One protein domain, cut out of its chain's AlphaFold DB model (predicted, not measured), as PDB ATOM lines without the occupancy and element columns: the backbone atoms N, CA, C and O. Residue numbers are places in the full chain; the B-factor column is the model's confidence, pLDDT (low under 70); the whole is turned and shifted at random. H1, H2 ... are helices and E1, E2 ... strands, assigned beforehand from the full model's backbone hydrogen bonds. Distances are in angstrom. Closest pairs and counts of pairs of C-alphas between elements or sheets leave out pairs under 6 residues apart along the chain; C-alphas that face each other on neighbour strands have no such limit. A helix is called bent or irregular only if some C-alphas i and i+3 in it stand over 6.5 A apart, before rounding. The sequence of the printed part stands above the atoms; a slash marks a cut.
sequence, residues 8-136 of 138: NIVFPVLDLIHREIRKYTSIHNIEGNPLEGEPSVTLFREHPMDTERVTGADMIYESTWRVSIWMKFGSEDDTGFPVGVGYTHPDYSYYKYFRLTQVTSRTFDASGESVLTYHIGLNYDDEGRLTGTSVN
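AT A GLANCE: This is residues 8 to 136 of the 138 residues of an uncharacterized protein of Paenibacillus sp. FSL H7-0326 (UniProt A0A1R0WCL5). A twisted wall of six antiparallel strands has the long helix H1 lying slantwise over one face, while the short helix H2 and the unnamed stretch 74 to 91 extend the model beyond one end of the strands. The sheet's order is E1, E2, E3, E4, E5, E6. The printed part has 129 residues, with two named helices and six named strands in the order H1, E1, E2, E3, H2, E4, E5, E6; the class is mixed, helices and strands. The whole is only just loose, close to compact, with a radius of gyration of the C-alphas of 17.1 A, and only just elongated, with spans of 57 by 29 by 23 A.

IN THESE COORDINATES: Find C-alpha 8 at (-19.027, 39.894, 16.489); from there H1, residues 8 to 27, runs 30.2 A to C-alpha 27 at (-11.002, 62.776, -1.469). H1 is neither bent nor irregular, but only just: C-alphas 8 and 11 are 6.0 A apart. Next come E1, residues 40 to 44, E2, residues 56 to 60, and E3, residues 66 to 73, 22.8 A long. Then look for H2, residues 92 to 98, and E4, residues 100 to 108, 24.0 A long. E5, residues 114 to 124, is the longest strand at 29.6 A, and E6, residues 130 to 136, ends at (-14.429, 43.575, -4.087).

HOW THE PARTS SIT: Start at E3 and E4, antiparallel at 165 degrees, where N 68 and O 106 are 2.8 A apart, within hydrogen-bond range. E1, E2 and E3 form a meander, each strand the antiparallel neighbour of the one before; look at N 42 and O 58, 2.8 A, and N 57 and O 69, 2.8 A. E4, E5 and E6 form a second meander, with N 105 and O 118 at 2.9 A and N 121 and O 134 at 2.8 A. E1 and E6 are the edge strands. H1 is on the sheet in two layers, a helix on one face of a sheet, at a height over the sheet of 9.8 A. It lies over E4 and E5, only just slantwise to the strands at 30.1 degrees to E4 on the local plane; its closest C-alphas to E4 are those of Ile 17 and Ser 105, 7.6 A. H2 only grazes the sheet with residues 94 to 98, and the closest C-alphas of H2 and E3 are those of Phe 73 and Phe 98, 5.3 A. H1 and H2 are apart. In H2 every O i to N i+4 pair is within hydrogen-bond range, in H1 15 of 16.

THE WHOLE: The two C-alphas farthest apart are those of Glu 31 and Thr 88, 57.3 A. The printed part has no cut. The links H1 to E1, E1 to E2 and E3 to H2 are long. The mean pLDDT of the printed part is 82.2; look for values under 70 at residues 8 to 14, 16, 30 to 32 and 78 to 80.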
ATOM      1  N   ASN A   8     -20.158  38.966  16.410       48.59
ATOM      2  CA  ASN A   8     -19.027  39.894  16.489       48.59
ATOM      3  C   ASN A   8     -18.375  40.228  15.136       48.59
ATOM      4  O   ASN A   8     -17.485  41.072  15.106       48.59
ATOM      5  N   ILE A   9     -18.782  39.605  14.020       55.56
ATOM      6  CA  ILE A   9     -18.237  39.928  12.681       55.56
ATOM      7  C   ILE A   9     -18.831  41.236  12.138       55.56
ATOM      8  O   ILE A   9     -18.208  41.917  11.323       55.56
ATOM      9  N   VAL A  10     -20.008  41.632  12.628       57.28
ATOM     10  CA  VAL A  10     -20.708  42.839  12.174       57.28
ATOM     11  C   VAL A  10     -19.908  44.109  12.493       57.28
ATOM     12  O   VAL A  10     -19.809  44.986  11.640       57.28
ATOM     13  N   PHE A  11     -19.270  44.189  13.667       62.72
ATOM     14  CA  PHE A  11     -18.510  45.379  14.074       62.72
ATOM     15  C   PHE A  11     -17.270  45.645  13.196       62.72
ATOM     16  O   PHE A  11     -17.176  46.746  12.657       62.72
ATOM     17  N   PRO A  12     -16.372  44.670  12.931       61.75
ATOM     18  CA  PRO A  12     -15.265  44.867  11.992       61.75
ATOM     19  C   PRO A  12     -15.710  45.277  10.584       61.75
ATOM     20  O   PRO A  12     -15.030  46.061   9.922       61.75
ATOM     21  N   VAL A  13     -16.845  44.752  10.107       65.31
ATOM     22  CA  VAL A  13     -17.386  45.107   8.788       65.31
ATOM     23  C   VAL A  13     -17.899  46.549   8.781       65.31
ATOM     24  O   VAL A  13     -17.599  47.289   7.846       65.31
ATOM     25  N   LEU A  14     -18.610  46.973   9.829       67.69
ATOM     26  CA  LEU A  14     -19.055  48.359   9.994       67.69
ATOM     27  C   LEU A  14     -17.878  49.334  10.065       67.69
ATOM     28  O   LEU A  14     -17.883  50.338   9.354       67.69
ATOM     29  N   ASP A  15     -16.841  49.004  10.834       71.69
ATOM     30  CA  ASP A  15     -15.637  49.831  10.952       71.69
ATOM     31  C   ASP A  15     -14.919  49.997   9.603       71.69
ATOM     32  O   ASP A  15     -14.473  51.096   9.253       71.69
ATOM     33  N   LEU A  16     -14.835  48.924   8.808       69.88
ATOM     34  CA  LEU A  16     -14.282  48.974   7.450       69.88
ATOM     35  C   LEU A  16     -15.107  49.890   6.537       69.88
ATOM     36  O   LEU A  16     -14.534  50.717   5.824       69.88
ATOM     37  N   ILE A  17     -16.438  49.780   6.589       72.00
ATOM     38  CA  ILE A  17     -17.352  50.623   5.807       72.00
ATOM     39  C   ILE A  17     -17.186  52.095   6.206       72.00
ATOM     40  O   ILE A  17     -16.979  52.951   5.345       72.00
ATOM     41  N   HIS A  18     -17.204  52.399   7.506       76.62
ATOM     42  CA  HIS A  18     -17.036  53.761   8.025       76.62
ATOM     43  C   HIS A  18     -15.695  54.372   7.619       76.62
ATOM     44  O   HIS A  18     -15.637  55.538   7.219       76.62
ATOM     45  N   ARG A  19     -14.611  53.592   7.677       78.88
ATOM     46  CA  ARG A  19     -13.279  54.040   7.255       78.88
ATOM     47  C   ARG A  19     -13.236  54.387   5.768       78.88
ATOM     48  O   ARG A  19     -12.658  55.414   5.408       78.88
ATOM     49  N   GLU A  20     -13.831  53.563   4.913       74.19
ATOM     50  CA  GLU A  20     -13.850  53.812   3.468       74.19
ATOM     51  C   GLU A  20     -14.741  55.000   3.088       74.19
ATOM     52  O   GLU A  20     -14.365  55.790   2.221       74.19
ATOM     53  N   ILE A  21     -15.859  55.209   3.789       73.69
ATOM     54  CA  ILE A  21     -16.713  56.390   3.585       73.69
ATOM     55  C   ILE A  21     -15.957  57.671   3.953       73.69
ATOM     56  O   ILE A  21     -15.933  58.613   3.163       73.69
ATOM     57  N   ARG A  22     -15.256  57.694   5.096       76.75
ATOM     58  CA  ARG A  22     -14.414  58.842   5.493       76.75
ATOM     59  C   ARG A  22     -13.291  59.122   4.494       76.75
ATOM     60  O   ARG A  22     -12.944  60.272   4.244       76.75
ATOM     61  N   LYS A  23     -12.706  58.072   3.913       78.00
ATOM     62  CA  LYS A  23     -11.688  58.220   2.869       78.00
ATOM     63  C   LYS A  23     -12.288  58.820   1.599       78.00
ATOM     64  O   LYS A  23     -11.693  59.723   1.018       78.00
ATOM     65  N   TYR A  24     -13.463  58.350   1.181       74.69
ATOM     66  CA  TYR A  24     -14.163  58.881   0.014       74.69
ATOM     67  C   TYR A  24     -14.495  60.368   0.178       74.69
ATOM     68  O   TYR A  24     -14.214  61.156  -0.726       74.69
ATOM     69  N   THR A  25     -15.027  60.771   1.331       73.69
ATOM     70  CA  THR A  25     -15.434  62.163   1.584       73.69
ATOM     71  C   THR A  25     -14.246  63.108   1.633       73.69
ATOM     72  O   THR A  25     -14.307  64.189   1.051       73.69
ATOM     73  N   SER A  26     -13.136  62.666   2.234       73.44
ATOM     74  CA  SER A  26     -11.879  63.415   2.240       73.44
ATOM     75  C   SER A  26     -11.302  63.613   0.836       73.44
ATOM     76  O   SER A  26     -10.683  64.643   0.593       73.44
ATOM     77  N   ILE A  27     -11.474  62.652  -0.078       76.31
ATOM     78  CA  ILE A  27     -11.002  62.776  -1.469       76.31
ATOM     79  C   ILE A  27     -11.886  63.743  -2.267       76.31
ATOM     80  O   ILE A  27     -11.377  64.492  -3.096       76.31
ATOM     81  N   HIS A  28     -13.196  63.738  -2.018       71.06
ATOM     82  CA  HIS A  28     -14.172  64.508  -2.796       71.06
ATOM     83  C   HIS A  28     -14.518  65.874  -2.179       71.06
ATOM     84  O   HIS A  28     -15.416  66.543  -2.681       71.06
ATOM     85  N   ASN A  29     -13.805  66.304  -1.127       71.06
ATOM     86  CA  ASN A  29     -14.026  67.570  -0.409       71.06
ATOM     87  C   ASN A  29     -15.498  67.811  -0.028       71.06
ATOM     88  O   ASN A  29     -16.005  68.925  -0.136       71.06
ATOM     89  N   ILE A  30     -16.193  66.755   0.401       68.44
ATOM     90  CA  ILE A  30     -17.562  66.879   0.906       68.44
ATOM     91  C   ILE A  30     -17.482  67.518   2.297       68.44
ATOM     92  O   ILE A  30     -16.817  66.978   3.181       68.44
ATOM     93  N   GLU A  31     -18.121  68.677   2.484       64.31
ATOM     94  CA  GLU A  31     -18.188  69.347   3.786       64.31
ATOM     95  C   GLU A  31     -19.094  68.569   4.758       64.31
ATOM     96  O   GLU A  31     -20.213  68.187   4.415       64.31
ATOM     97  N   GLY A  32     -18.608  68.351   5.986       66.31
ATOM     98  CA  GLY A  32     -19.318  67.622   7.044       66.31
ATOM     99  C   GLY A  32     -18.977  66.128   7.127       66.31
ATOM    100  O   GLY A  32     -18.367  65.546   6.230       66.31
ATOM    101  N   ASN A  33     -19.342  65.488   8.243       71.25
ATOM    102  CA  ASN A  33     -19.222  64.039   8.391       71.25
ATOM    103  C   ASN A  33     -20.548  63.388   7.956       71.25
ATOM    104  O   ASN A  33     -21.547  63.517   8.654       71.25
ATOM    105  N   PRO A  34     -20.601  62.655   6.830       73.62
ATOM    106  CA  PRO A  34     -21.859  62.068   6.368       73.62
ATOM    107  C   PRO A  34     -22.394  60.964   7.279       73.62
ATOM    108  O   PRO A  34     -23.553  60.591   7.156       73.62
ATOM    109  N   LEU A  35     -21.570  60.437   8.182       76.75
ATOM    110  CA  LEU A  35     -21.967  59.448   9.183       76.75
ATOM    111  C   LEU A  35     -22.037  60.079  10.579       76.75
ATOM    112  O   LEU A  35     -21.721  59.431  11.574       76.75
ATOM    113  N   GLU A  36     -22.319  61.378  10.651       76.62
ATOM    114  CA  GLU A  36     -22.533  62.077  11.913       76.62
ATOM    115  C   GLU A  36     -23.881  61.693  12.528       76.62
ATOM    116  O   GLU A  36     -24.875  61.506  11.820       76.62
ATOM    117  N   GLY A  37     -23.888  61.562  13.856       74.12
ATOM    118  CA  GLY A  37     -25.055  61.146  14.627       74.12
ATOM    119  C   GLY A  37     -25.234  59.630  14.730       74.12
ATOM    120  O   GLY A  37     -24.446  58.831  14.216       74.12
ATOM    121  N   GLU A  38     -26.286  59.237  15.444       79.50
ATOM    122  CA  GLU A  38     -26.718  57.844  15.545       79.50
ATOM    123  C   GLU A  38     -27.687  57.534  14.396       79.50
ATOM    124  O   GLU A  38     -28.679  58.247  14.223       79.50
ATOM    125  N   PRO A  39     -27.439  56.495  13.581       85.00
ATOM    126  CA  PRO A  39     -28.331  56.187  12.479       85.00
ATOM    127  C   PRO A  39     -29.654  55.607  12.980       85.00
ATOM    128  O   PRO A  39     -29.693  54.770  13.885       85.00
ATOM    129  N   SER A  40     -30.744  55.956  12.300       86.31
ATOM    130  CA  SER A  40     -31.975  55.175  12.371       86.31
ATOM    131  C   SER A  40     -31.761  53.848  11.648       86.31
ATOM    132  O   SER A  40     -31.322  53.833  10.495       86.31
ATOM    133  N   VAL A  41     -32.050  52.733  12.323       88.38
ATOM    134  CA  VAL A  41     -31.778  51.387  11.805       88.38
ATOM    135  C   VAL A  41     -33.079  50.657  11.493       88.38
ATOM    136  O   VAL A  41     -33.900  50.419  12.377       88.38
ATOM    137  N   THR A  42     -33.236  50.239  10.240       89.31
ATOM    138  CA  THR A  42     -34.278  49.299   9.811       89.31
ATOM    139  C   THR A  42     -33.655  47.929   9.606       89.31
ATOM    140  O   THR A  42     -32.687  47.803   8.864       89.31
ATOM    141  N   LEU A  43     -34.204  46.895  10.246       88.25
ATOM    142  CA  LEU A  43     -33.722  45.519  10.112       88.25
ATOM    143  C   LEU A  43     -34.636  44.713   9.190       88.25
ATOM    144  O   LEU A  43     -35.854  44.706   9.373       88.25
ATOM    145  N   PHE A  44     -34.033  43.974   8.266       88.81
ATOM    146  CA  PHE A  44     -34.713  43.043   7.369       88.81
ATOM    147  C   PHE A  44     -34.492  41.613   7.852       88.81
ATOM    148  O   PHE A  44     -33.387  41.250   8.258       88.81
ATOM    149  N   ARG A  45     -35.555  40.806   7.827       89.75
ATOM    150  CA  ARG A  45     -35.559  39.406   8.270       89.75
ATOM    151  C   ARG A  45     -36.238  38.553   7.212       89.75
ATOM    152  O   ARG A  45     -37.443  38.330   7.251       89.75
ATOM    153  N   GLU A  46     -35.460  38.142   6.224       87.94
ATOM    154  CA  GLU A  46     -35.958  37.460   5.022       87.94
ATOM    155  C   GLU A  46     -35.345  36.062   4.863       87.94
ATOM    156  O   GLU A  46     -35.289  35.510   3.766       87.94
ATOM    157  N   HIS A  47     -34.838  35.474   5.949       87.25
ATOM    158  CA  HIS A  47     -34.189  34.172   5.876       87.25
ATOM    159  C   HIS A  47     -35.236  33.055   5.678       87.25
ATOM    160  O   HIS A  47     -36.201  32.968   6.440       87.25
ATOM    161  N   PRO A  48     -35.053  32.152   4.695       81.00
ATOM    162  CA  PRO A  48     -36.098  31.220   4.260       81.00
ATOM    163  C   PRO A  48     -36.486  30.172   5.311       81.00
ATOM    164  O   PRO A  48     -37.591  29.640   5.264       81.00
ATOM    165  N   MET A  49     -35.583  29.863   6.247       86.12
ATOM    166  CA  MET A  49     -35.788  28.852   7.295       86.12
ATOM    167  C   MET A  49     -35.906  29.446   8.705       86.12
ATOM    168  O   MET A  49     -36.096  28.702   9.661       86.12
ATOM    169  N   ASP A  50     -35.742  30.765   8.855       83.69
ATOM    170  CA  ASP A  50     -35.717  31.426  10.166       83.69
ATOM    171  C   ASP A  50     -36.214  32.865  10.028       83.69
ATOM    172  O   ASP A  50     -35.485  33.758   9.612       83.69
ATOM    173  N   THR A  51     -37.472  33.096  10.381       83.31
ATOM    174  CA  THR A  51     -38.115  34.409  10.244       83.31
ATOM    175  C   THR A  51     -37.610  35.452  11.240       83.31
ATOM    176  O   THR A  51     -37.925  36.633  11.100       83.31
ATOM    177  N   GLU A  52     -36.858  35.048  12.263       81.19
ATOM    178  CA  GLU A  52     -36.312  35.969  13.266       81.19
ATOM    179  C   GLU A  52     -34.902  36.440  12.904       81.19
ATOM    180  O   GLU A  52     -34.466  37.517  13.333       81.19
ATOM    181  N   ARG A  53     -34.198  35.673  12.067       81.94
ATOM    182  CA  ARG A  53     -32.835  35.982  11.648       81.94
ATOM    183  C   ARG A  53     -32.777  37.210  10.745       81.94
ATOM    184  O   ARG A  53     -33.421  37.293   9.702       81.94
ATOM    185  N   VAL A  54     -31.922  38.150  11.138       85.38
ATOM    186  CA  VAL A  54     -31.629  39.360  10.369       85.38
ATOM    187  C   VAL A  54     -30.808  39.000   9.131       85.38
ATOM    188  O   VAL A  54     -29.749  38.384   9.235       85.38
ATOM    189  N   THR A  55     -31.293  39.406   7.963       88.88
ATOM    190  CA  THR A  55     -30.640  39.247   6.654       88.88
ATOM    191  C   THR A  55     -30.159  40.560   6.070       88.88
ATOM    192  O   THR A  55     -29.344  40.556   5.153       88.88
ATOM    193  N   GLY A  56     -30.593  41.687   6.622       90.81
ATOM    194  CA  GLY A  56     -30.100  42.986   6.206       90.81
ATOM    195  C   GLY A  56     -30.401  44.079   7.214       90.81
ATOM    196  O   GLY A  56     -31.200  43.904   8.135       90.81
ATOM    197  N   ALA A  57     -29.748  45.214   7.029       91.25
ATOM    198  CA  ALA A  57     -29.960  46.414   7.808       91.25
ATOM    199  C   ALA A  57     -29.756  47.650   6.932       91.25
ATOM    200  O   ALA A  57     -28.734  47.771   6.259       91.25
ATOM    201  N   ASP A  58     -30.696  48.584   7.000       91.06
ATOM    202  CA  ASP A  58     -30.534  49.932   6.469       91.06
ATOM    203  C   ASP A  58     -30.288  50.890   7.630       91.06
ATOM    204  O   ASP A  58     -31.083  50.969   8.563       91.06
ATOM    205  N   MET A  59     -29.184  51.622   7.560       90.94
ATOM    206  CA  MET A  59     -28.809  52.677   8.492       90.94
ATOM    207  C   MET A  59     -28.946  54.016   7.779       90.94
ATOM    208  O   MET A  59     -28.234  54.264   6.807       90.94
ATOM    209  N   ILE A  60     -29.852  54.865   8.250       89.38
ATOM    210  CA  ILE A  60     -30.084  56.209   7.710       89.38
ATOM    211  C   ILE A  60     -29.580  57.220   8.735       89.38
ATOM    212  O   ILE A  60     -30.041  57.228   9.875       89.38
ATOM    213  N   TYR A  61     -28.630  58.053   8.328       88.44
ATOM    214  CA  TYR A  61     -28.005  59.064   9.179       88.44
ATOM    215  C   TYR A  61     -28.758  60.395   9.094       88.44
ATOM    216  O   TYR A  61     -29.529  60.632   8.162       88.44
ATOM    217  N   GLU A  62     -28.508  61.293  10.048       85.06
ATOM    218  CA  GLU A  62     -29.117  62.635  10.078       85.06
ATOM    219  C   GLU A  62     -28.769  63.467   8.836       85.06
ATOM    220  O   GLU A  62     -29.572  64.263   8.357       85.06
ATOM    221  N   SER A  63     -27.597  63.205   8.258       83.62
ATOM    222  CA  SER A  63     -27.133  63.750   6.979       83.62
ATOM    223  C   SER A  63     -27.950  63.281   5.767       83.62
ATOM    224  O   SER A  63     -27.634  63.667   4.643       83.62
ATOM    225  N   THR A  64     -28.952  62.417   5.966       85.81
ATOM    226  CA  THR A  64     -29.733  61.676   4.955       85.81
ATOM    227  C   THR A  64     -28.948  60.645   4.146       85.81
ATOM    228  O   THR A  64     -29.522  59.954   3.305       85.81
ATOM    229  N   TRP A  65     -27.658  60.460   4.439       89.12
ATOM    230  CA  TRP A  65     -26.893  59.352   3.880       89.12
ATOM    231  C   TRP A  65     -27.441  58.026   4.382       89.12
ATOM    232  O   TRP A  65     -27.900  57.900   5.521       89.12
ATOM    233  N   ARG A  66     -27.341  57.007   3.532       90.75
ATOM    234  CA  ARG A  66     -27.810  55.665   3.862       90.75
ATOM    235  C   ARG A  66     -26.718  54.641   3.630       90.75
ATOM    236  O   ARG A  66     -26.137  54.574   2.551       90.75
ATOM    237  N   VAL A  67     -26.505  53.777   4.612       90.19
ATOM    238  CA  VAL A  67     -25.685  52.574   4.474       90.19
ATOM    239  C   VAL A  67     -26.602  51.364   4.573       90.19
ATOM    240  O   VAL A  67     -27.226  51.134   5.602       90.19
ATOM    241  N   SER A  68     -26.678  50.595   3.496       91.12
ATOM    242  CA  SER A  68     -27.435  49.349   3.412       91.12
ATOM    243  C   SER A  68     -26.478  48.169   3.488       91.12
ATOM    244  O   SER A  68     -25.492  48.118   2.749       91.12
ATOM    245  N   ILE A  69     -26.741  47.225   4.382       91.81
ATOM    246  CA  ILE A  69     -25.956  46.005   4.566       91.81
ATOM    247  C   ILE A  69     -26.876  44.815   4.356       91.81
ATOM    248  O   ILE A  69     -27.913  44.716   4.997       91.81
ATOM    249  N   TRP A  70     -26.468  43.886   3.502       92.38
ATOM    250  CA  TRP A  70     -27.196  42.655   3.221       92.38
ATOM    251  C   TRP A  70     -26.285  41.451   3.382       92.38
ATOM    252  O   TRP A  70     -25.189  41.392   2.828       92.38
ATOM    253  N   MET A  71     -26.757  40.481   4.147       90.38
ATOM    254  CA  MET A  71     -26.070  39.245   4.478       90.38
ATOM    255  C   MET A  71     -26.672  38.104   3.669       90.38
ATOM    256  O   MET A  71     -27.880  37.870   3.692       90.38
ATOM    257  N   LYS A  72     -25.815  37.369   2.966       89.62
ATOM    258  CA  LYS A  72     -26.186  36.134   2.286       89.62
ATOM    259  C   LYS A  72     -25.829  34.958   3.178       89.62
ATOM    260  O   LYS A  72     -24.661  34.767   3.519       89.62
ATOM    261  N   PHE A  73     -26.840  34.175   3.522       87.62
ATOM    262  CA  PHE A  73     -26.682  32.927   4.247       87.62
ATOM    263  C   PHE A  73     -26.851  31.741   3.306       87.62
ATOM    264  O   PHE A  73     -27.560  31.825   2.302       87.62
ATOM    265  N   GLY A  74     -26.187  30.648   3.651       84.31
ATOM    266  CA  GLY A  74     -26.176  29.430   2.881       84.31
ATOM    267  C   GLY A  74     -25.261  29.471   1.664       84.31
ATOM    268  O   GLY A  74     -24.771  30.522   1.226       84.31
ATOM    269  N   SER A  75     -25.058  28.286   1.106       78.50
ATOM    270  CA  SER A  75     -24.531  28.084  -0.236       78.50
ATOM    271  C   SER A  75     -25.405  27.045  -0.928       78.50
ATOM    272  O   SER A  75     -25.693  25.996  -0.359       78.50
ATOM    273  N   GLU A  76     -25.831  27.359  -2.152       72.69
ATOM    274  CA  GLU A  76     -26.478  26.394  -3.056       72.69
ATOM    275  C   GLU A  76     -25.447  25.476  -3.725       72.69
ATOM    276  O   GLU A  76     -25.808  24.478  -4.341       72.69
ATOM    277  N   ASP A  77     -24.166  25.837  -3.626       72.06
ATOM    278  CA  ASP A  77     -23.056  25.060  -4.146       72.06
ATOM    279  C   ASP A  77     -22.404  24.277  -2.997       72.06
ATOM    280  O   ASP A  77     -21.787  24.865  -2.096       72.06
ATOM    281  N   ASP A  78     -22.565  22.951  -3.041       67.31
ATOM    282  CA  ASP A  78     -22.011  21.994  -2.077       67.31
ATOM    283  C   ASP A  78     -20.466  22.021  -2.071       67.31
ATOM    284  O   ASP A  78     -19.842  21.544  -1.125       67.31
ATOM    285  N   THR A  79     -19.815  22.621  -3.080       67.19
ATOM    286  CA  THR A  79     -18.347  22.780  -3.110       67.19
ATOM    287  C   THR A  79     -17.817  23.736  -2.041       67.19
ATOM    288  O   THR A  79     -16.639  23.676  -1.701       67.19
ATOM    289  N   GLY A  80     -18.673  24.592  -1.473       69.12
ATOM    290  CA  GLY A  80     -18.313  25.456  -0.346       69.12
ATOM    291  C   GLY A  80     -18.417  24.770   1.019       69.12
ATOM    292  O   GLY A  80     -18.192  25.418   2.047       69.12
ATOM    293  N   PHE A  81     -18.837  23.504   1.065       83.62
ATOM    294  CA  PHE A  81     -19.046  22.781   2.314       83.62
ATOM    295  C   PHE A  81     -17.742  22.130   2.781       83.62
ATOM    296  O   PHE A  81     -16.875  21.825   1.963       83.62
ATOM    297  N   PRO A  82     -17.596  21.882   4.092       84.94
ATOM    298  CA  PRO A  82     -16.479  21.095   4.580       84.94
ATOM    299  C   PRO A  82     -16.477  19.692   3.974       84.94
ATOM    300  O   PRO A  82     -17.529  19.105   3.691       84.94
ATOM    301  N   VAL A  83     -15.287  19.119   3.839       84.94
ATOM    302  CA  VAL A  83     -15.108  17.774   3.294       84.94
ATOM    303  C   VAL A  83     -15.880  16.761   4.142       84.94
ATOM    304  O   VAL A  83     -15.761  16.713   5.364       84.94
ATOM    305  N   GLY A  84     -16.680  15.924   3.478       80.31
ATOM    306  CA  GLY A  84     -17.492  14.890   4.128       80.31
ATOM    307  C   GLY A  84     -18.887  15.346   4.565       80.31
ATOM    308  O   GLY A  84     -19.699  14.507   4.962       80.31
ATOM    309  N   VAL A  85     -19.217  16.634   4.428       82.81
ATOM    310  CA  VAL A  85     -20.582  17.129   4.646       82.81
ATOM    311  C   VAL A  85     -21.411  16.910   3.380       82.81
ATOM    312  O   VAL A  85     -21.477  17.756   2.495       82.81
ATOM    313  N   GLY A  86     -22.053  15.745   3.293       81.25
ATOM    314  CA  GLY A  86     -23.063  15.444   2.273       81.25
ATOM    315  C   GLY A  86     -24.496  15.584   2.795       81.25
ATOM    316  O   GLY A  86     -24.710  15.861   3.970       81.25
ATOM    317  N   TYR A  87     -25.487  15.302   1.944       82.06
ATOM    318  CA  TYR A  87     -26.930  15.372   2.256       82.06
ATOM    319  C   TYR A  87     -27.368  14.635   3.533       82.06
ATOM    320  O   TYR A  87     -28.383  14.981   4.131       82.06
ATOM    321  N   THR A  88     -26.637  13.596   3.936       85.88
ATOM    322  CA  THR A  88     -26.931  12.782   5.125       85.88
ATOM    323  C   THR A  88     -26.213  13.265   6.384       85.88
ATOM    324  O   THR A  88     -26.464  12.734   7.467       85.88
ATOM    325  N   HIS A  89     -25.314  14.246   6.266       86.88
ATOM    326  CA  HIS A  89     -24.579  14.791   7.398       86.88
ATOM    327  C   HIS A  89     -25.517  15.654   8.259       86.88
ATOM    328  O   HIS A  89     -26.256  16.473   7.708       86.88
ATOM    329  N   PRO A  90     -25.489  15.536   9.600       86.44
ATOM    330  CA  PRO A  90     -26.379  16.301  10.482       86.44
ATOM    331  C   PRO A  90     -26.256  17.820  10.291       86.44
ATOM    332  O   PRO A  90     -27.248  18.540  10.381       86.44
ATOM    333  N   ASP A  91     -25.057  18.295   9.953       85.69
ATOM    334  CA  ASP A  91     -24.793  19.722   9.746       85.69
ATOM    335  C   ASP A  91     -25.106  20.224   8.327       85.69
ATOM    336  O   ASP A  91     -24.968  21.415   8.060       85.69
ATOM    337  N   TYR A  92     -25.547  19.365   7.400       86.69
ATOM    338  CA  TYR A  92     -25.824  19.755   6.009       86.69
ATOM    339  C   TYR A  92     -26.770  20.962   5.919       86.69
ATOM    340  O   TYR A  92     -26.488  21.938   5.223       86.69
ATOM    341  N   SER A  93     -27.855  20.945   6.698       86.56
ATOM    342  CA  SER A  93     -28.824  22.046   6.748       86.56
ATOM    343  C   SER A  93     -28.192  23.361   7.201       86.56
ATOM    344  O   SER A  93     -28.565  24.423   6.705       86.56
ATOM    345  N   TYR A  94     -27.221  23.306   8.117       87.50
ATOM    346  CA  TYR A  94     -26.509  24.495   8.571       87.50
ATOM    347  C   TYR A  94     -25.708  25.130   7.429       87.50
ATOM    348  O   TYR A  94     -25.853  26.327   7.174       87.50
ATOM    349  N   TYR A  95     -24.914  24.341   6.705       85.31
ATOM    350  CA  TYR A  95     -24.104  24.849   5.593       85.31
ATOM    351  C   TYR A  95     -24.960  25.321   4.416       85.31
ATOM    352  O   TYR A  95     -24.652  26.346   3.806       85.31
ATOM    353  N   LYS A  96     -26.079  24.636   4.164       87.62
ATOM    354  CA  LYS A  96     -27.001  24.982   3.083       87.62
ATOM    355  C   LYS A  96     -27.774  26.268   3.323       87.62
ATOM    356  O   LYS A  96     -27.938  27.040   2.388       87.62
ATOM    357  N   TYR A  97     -28.245  26.505   4.547       86.38
ATOM    358  CA  TYR A  97     -29.178  27.605   4.806       86.38
ATOM    359  C   TYR A  97     -28.621  28.675   5.740       86.38
ATOM    360  O   TYR A  97     -28.904  29.845   5.539       86.38
ATOM    361  N   PHE A  98     -27.811  28.315   6.738       86.44
ATOM    362  CA  PHE A  98     -27.545  29.182   7.892       86.44
ATOM    363  C   PHE A  98     -26.136  29.777   7.953       86.44
ATOM    364  O   PHE A  98     -25.915  30.712   8.730       86.44
ATOM    365  N   ARG A  99     -25.169  29.255   7.198       88.88
ATOM    366  CA  ARG A  99     -23.795  29.775   7.203       88.88
ATOM    367  C   ARG A  99     -23.714  31.098   6.454       88.88
ATOM    368  O   ARG A  99     -24.099  31.161   5.298       88.88
ATOM    369  N   LEU A 100     -23.176  32.143   7.072       88.25
ATOM    370  CA  LEU A 100     -22.924  33.400   6.371       88.25
ATOM    371  C   LEU A 100     -21.841  33.183   5.301       88.25
ATOM    372  O   LEU A 100     -20.777  32.666   5.612       88.25
ATOM    373  N   THR A 101     -22.100  33.554   4.052       88.12
ATOM    374  CA  THR A 101     -21.148  33.363   2.939       88.12
ATOM    375  C   THR A 101     -20.703  34.678   2.323       88.12
ATOM    376  O   THR A 101     -19.578  34.794   1.838       88.12
ATOM    377  N   GLN A 102     -21.559  35.695   2.371       89.69
ATOM    378  CA  GLN A 102     -21.254  36.999   1.806       89.69
ATOM    379  C   GLN A 102     -21.943  38.107   2.592       89.69
ATOM    380  O   GLN A 102     -23.073  37.957   3.053       89.69
ATOM    381  N   VAL A 103     -21.281  39.256   2.670       90.62
ATOM    382  CA  VAL A 103     -21.870  40.520   3.099       90.62
ATOM    383  C   VAL A 103     -21.743  41.516   1.956       90.62
ATOM    384  O   VAL A 103     -20.678  41.673   1.363       90.62
ATOM    385  N   THR A 104     -22.837  42.181   1.620       91.06
ATOM    386  CA  THR A 104     -22.871  43.256   0.631       91.06
ATOM    387  C   THR A 104     -23.171  44.549   1.362       91.06
ATOM    388  O   THR A 104     -24.174  44.630   2.064       91.06
ATOM    389  N   SER A 105     -22.322  45.554   1.201       91.44
ATOM    390  CA  SER A 105     -22.561  46.893   1.728       91.44
ATOM    391  C   SER A 105     -22.729  47.869   0.579       91.44
ATOM    392  O   SER A 105     -21.944  47.852  -0.367       91.44
ATOM    393  N   ARG A 106     -23.750  48.716   0.651       91.62
ATOM    394  CA  ARG A 106     -24.007  49.796  -0.298       91.62
ATOM    395  C   ARG A 106     -24.164  51.097   0.457       91.62
ATOM    396  O   ARG A 106     -24.952  51.180   1.392       91.62
ATOM    397  N   THR A 107     -23.428  52.108   0.035       89.75
ATOM    398  CA  THR A 107     -23.530  53.463   0.568       89.75
ATOM    399  C   THR A 107     -24.201  54.341  -0.463       89.75
ATOM    400  O   THR A 107     -23.781  54.364  -1.621       89.75
ATOM    401  N   PHE A 108     -25.212  55.072  -0.020       90.06
ATOM    402  CA  PHE A 108     -25.926  56.064  -0.798       90.06
ATOM    403  C   PHE A 108     -25.681  57.441  -0.192       90.06
ATOM    404  O   PHE A 108     -25.680  57.582   1.037       90.06
ATOM    405  N   ASP A 109     -25.473  58.439  -1.043       88.69
ATOM    406  CA  ASP A 109     -25.414  59.829  -0.600       88.69
ATOM    407  C   ASP A 109     -26.810  60.386  -0.275       88.69
ATOM    408  O   ASP A 109     -27.832  59.713  -0.421       88.69
ATOM    409  N   ALA A 110     -26.841  61.647   0.157       86.88
ATOM    410  CA  ALA A 110     -28.062  62.392   0.453       86.88
ATOM    411  C   ALA A 110     -29.024  62.533  -0.748       86.88
ATOM    412  O   ALA A 110     -30.217  62.758  -0.558       86.88
ATOM    413  N   SER A 111     -28.526  62.408  -1.984       87.12
ATOM    414  CA  SER A 111     -29.356  62.433  -3.196       87.12
ATOM    415  C   SER A 111     -29.963  61.065  -3.528       87.12
ATOM    416  O   SER A 111     -30.853  60.965  -4.374       87.12
ATOM    417  N   GLY A 112     -29.526  60.016  -2.825       84.69
ATOM    418  CA  GLY A 112     -29.938  58.635  -3.040       84.69
ATOM    419  C   GLY A 112     -29.111  57.905  -4.096       84.69
ATOM    420  O   GLY A 112     -29.441  56.761  -4.421       84.69
ATOM    421  N   GLU A 113     -28.039  58.509  -4.618       87.69
ATOM    422  CA  GLU A 113     -27.138  57.844  -5.557       87.69
ATOM    423  C   GLU A 113     -26.181  56.900  -4.831       87.69
ATOM    424  O   GLU A 113     -25.683  57.189  -3.743       87.69
ATOM    425  N   SER A 114     -25.927  55.734  -5.430       86.94
ATOM    426  CA  SER A 114     -24.990  54.751  -4.886       86.94
ATOM    427  C   SER A 114     -23.555  55.211  -5.120       86.94
ATOM    428  O   SER A 114     -23.075  55.218  -6.249       86.94
ATOM    429  N   VAL A 115     -22.846  55.501  -4.037       86.62
ATOM    430  CA  VAL A 115     -21.479  56.034  -4.064       86.62
ATOM    431  C   VAL A 115     -20.432  54.928  -3.945       86.62
ATOM    432  O   VAL A 115     -19.364  54.983  -4.555       86.62
ATOM    433  N   LEU A 116     -20.719  53.918  -3.121       85.94
ATOM    434  CA  LEU A 116     -19.799  52.823  -2.822       85.94
ATOM    435  C   LEU A 116     -20.574  51.524  -2.677       85.94
ATOM    436  O   LEU A 116     -21.501  51.451  -1.872       85.94
ATOM    437  N   THR A 117     -20.151  50.485  -3.389       88.81
ATOM    438  CA  THR A 117     -20.636  49.123  -3.165       88.81
ATOM    439  C   THR A 117     -19.465  48.195  -2.872       88.81
ATOM    440  O   THR A 117     -18.510  48.114  -3.641       88.81
ATOM    441  N   TYR A 118     -19.547  47.470  -1.758       87.50
ATOM    442  CA  TYR A 118     -18.589  46.446  -1.365       87.50
ATOM    443  C   TYR A 118     -19.257  45.079  -1.336       87.50
ATOM    444  O   TYR A 118     -20.285  44.887  -0.689       87.50
ATOM    445  N   HIS A 119     -18.623  44.117  -1.991       89.44
ATOM    446  CA  HIS A 119     -18.932  42.701  -1.884       89.44
ATOM    447  C   HIS A 119     -17.828  42.027  -1.078       89.44
ATOM    448  O   HIS A 119     -16.685  41.938  -1.525       89.44
ATOM    449  N   ILE A 120     -18.180  41.571   0.119       88.50
ATOM    450  CA  ILE A 120     -17.283  40.904   1.057       88.50
ATOM    451  C   ILE A 120     -17.651  39.422   1.065       88.50
ATOM    452  O   ILE A 120     -18.648  39.026   1.665       88.50
ATOM    453  N   GLY A 121     -16.869  38.604   0.367       88.81
ATOM    454  CA  GLY A 121     -16.964  37.147   0.435       88.81
ATOM    455  C   GLY A 121     -16.232  36.621   1.666       88.81
ATOM    456  O   GLY A 121     -15.125  37.072   1.967       88.81
ATOM    457  N   LEU A 122     -16.839  35.677   2.377       86.38
ATOM    458  CA  LEU A 122     -16.208  34.964   3.486       86.38
ATOM    459  C   LEU A 122     -15.606  33.668   2.938       86.38
ATOM    460  O   LEU A 122     -16.331  32.808   2.440       86.38
ATOM    461  N   ASN A 123     -14.282  33.549   3.006       86.12
ATOM    462  CA  ASN A 123     -13.558  32.392   2.492       86.12
ATOM    463  C   ASN A 123     -13.353  31.392   3.622       86.12
ATOM    464  O   ASN A 123     -12.846  31.744   4.692       86.12
ATOM    465  N   TYR A 124     -13.708  30.144   3.362       85.50
ATOM    466  CA  TYR A 124     -13.598  29.075   4.334       85.50
ATOM    467  C   TYR A 124     -12.725  27.941   3.804       85.50
ATOM    468  O   TYR A 124     -12.646  27.748   2.594       85.50
ATOM    469  N   ASP A 125     -12.070  27.215   4.706       84.50
ATOM    470  CA  ASP A 125     -11.351  25.988   4.363       84.50
ATOM    471  C   ASP A 125     -12.265  24.757   4.307       84.50
ATOM    472  O   ASP A 125     -13.454  24.793   4.646       84.50
ATOM    473  N   ASP A 126     -11.641  23.651   3.916       84.88
ATOM    474  CA  ASP A 126     -12.200  22.305   3.835       84.88
ATOM    475  C   ASP A 126     -12.678  21.754   5.192       84.88
ATOM    476  O   ASP A 126     -13.430  20.782   5.227       84.88
ATOM    477  N   GLU A 127     -12.275  22.357   6.314       82.75
ATOM    478  CA  GLU A 127     -12.755  22.020   7.662       82.75
ATOM    479  C   GLU A 127     -13.927  22.915   8.102       82.75
ATOM    480  O   GLU A 127     -14.473  22.754   9.196       82.75
ATOM    481  N   GLY A 128     -14.335  23.868   7.262       79.69
ATOM    482  CA  GLY A 128     -15.420  24.799   7.534       79.69
ATOM    483  C   GLY A 128     -15.017  26.057   8.295       79.69
ATOM    484  O   GLY A 128     -15.890  26.870   8.623       79.69
ATOM    485  N   ARG A 129     -13.728  26.260   8.567       83.06
ATOM    486  CA  ARG A 129     -13.211  27.396   9.339       83.06
ATOM    487  C   ARG A 129     -12.999  28.600   8.440       83.06
ATOM    488  O   ARG A 129     -12.617  28.470   7.284       83.06
ATOM    489  N   LEU A 130     -13.277  29.790   8.970       83.12
ATOM    490  CA  LEU A 130     -13.060  31.038   8.241       83.12
ATOM    491  C   LEU A 130     -11.551  31.277   8.117       83.12
ATOM    492  O   LEU A 130     -10.878  31.465   9.128       83.12
ATOM    493  N   THR A 131     -11.032  31.284   6.893       86.69
ATOM    494  CA  THR A 131      -9.603  31.498   6.614       86.69
ATOM    495  C   THR A 131      -9.298  32.907   6.139       86.69
ATOM    496  O   THR A 131      -8.163  33.366   6.255       86.69
ATOM    497  N   GLY A 132     -10.301  33.628   5.643       84.44
ATOM    498  CA  GLY A 132     -10.127  35.018   5.261       84.44
ATOM    499  C   GLY A 132     -11.371  35.632   4.654       84.44
ATOM    500  O   GLY A 132     -12.448  35.039   4.627       84.44
ATOM    501  N   THR A 133     -11.201  36.846   4.146       86.75
ATOM    502  CA  THR A 133     -12.251  37.586   3.455       86.75
ATOM    503  C   THR A 133     -11.735  38.103   2.120       86.75
ATOM    504  O   THR A 133     -10.581  38.512   1.994       86.75
ATOM    505  N   SER A 134     -12.594  38.066   1.109       85.69
ATOM    506  CA  SER A 134     -12.350  38.654  -0.206       85.69
ATOM    507  C   SER A 134     -13.184  39.919  -0.316       85.69
ATOM    508  O   SER A 134     -14.403  39.849  -0.186       85.69
ATOM    509  N   VAL A 135     -12.554  41.067  -0.553       85.38
ATOM    510  CA  VAL A 135     -13.257  42.350  -0.669       85.38
ATOM    511  C   VAL A 135     -13.159  42.853  -2.101       85.38
ATOM    512  O   VAL A 135     -12.069  43.141  -2.584       85.38
ATOM    513  N   ASN A 136     -14.310  42.999  -2.753       86.75
ATOM    514  CA  ASN A 136     -14.429  43.575  -4.087       86.75
ATOM    515  C   ASN A 136     -15.251  44.860  -4.017       86.75
ATOM    516  O   ASN A 136     -16.386  44.851  -3.538       86.75
TER     517      ASN A 136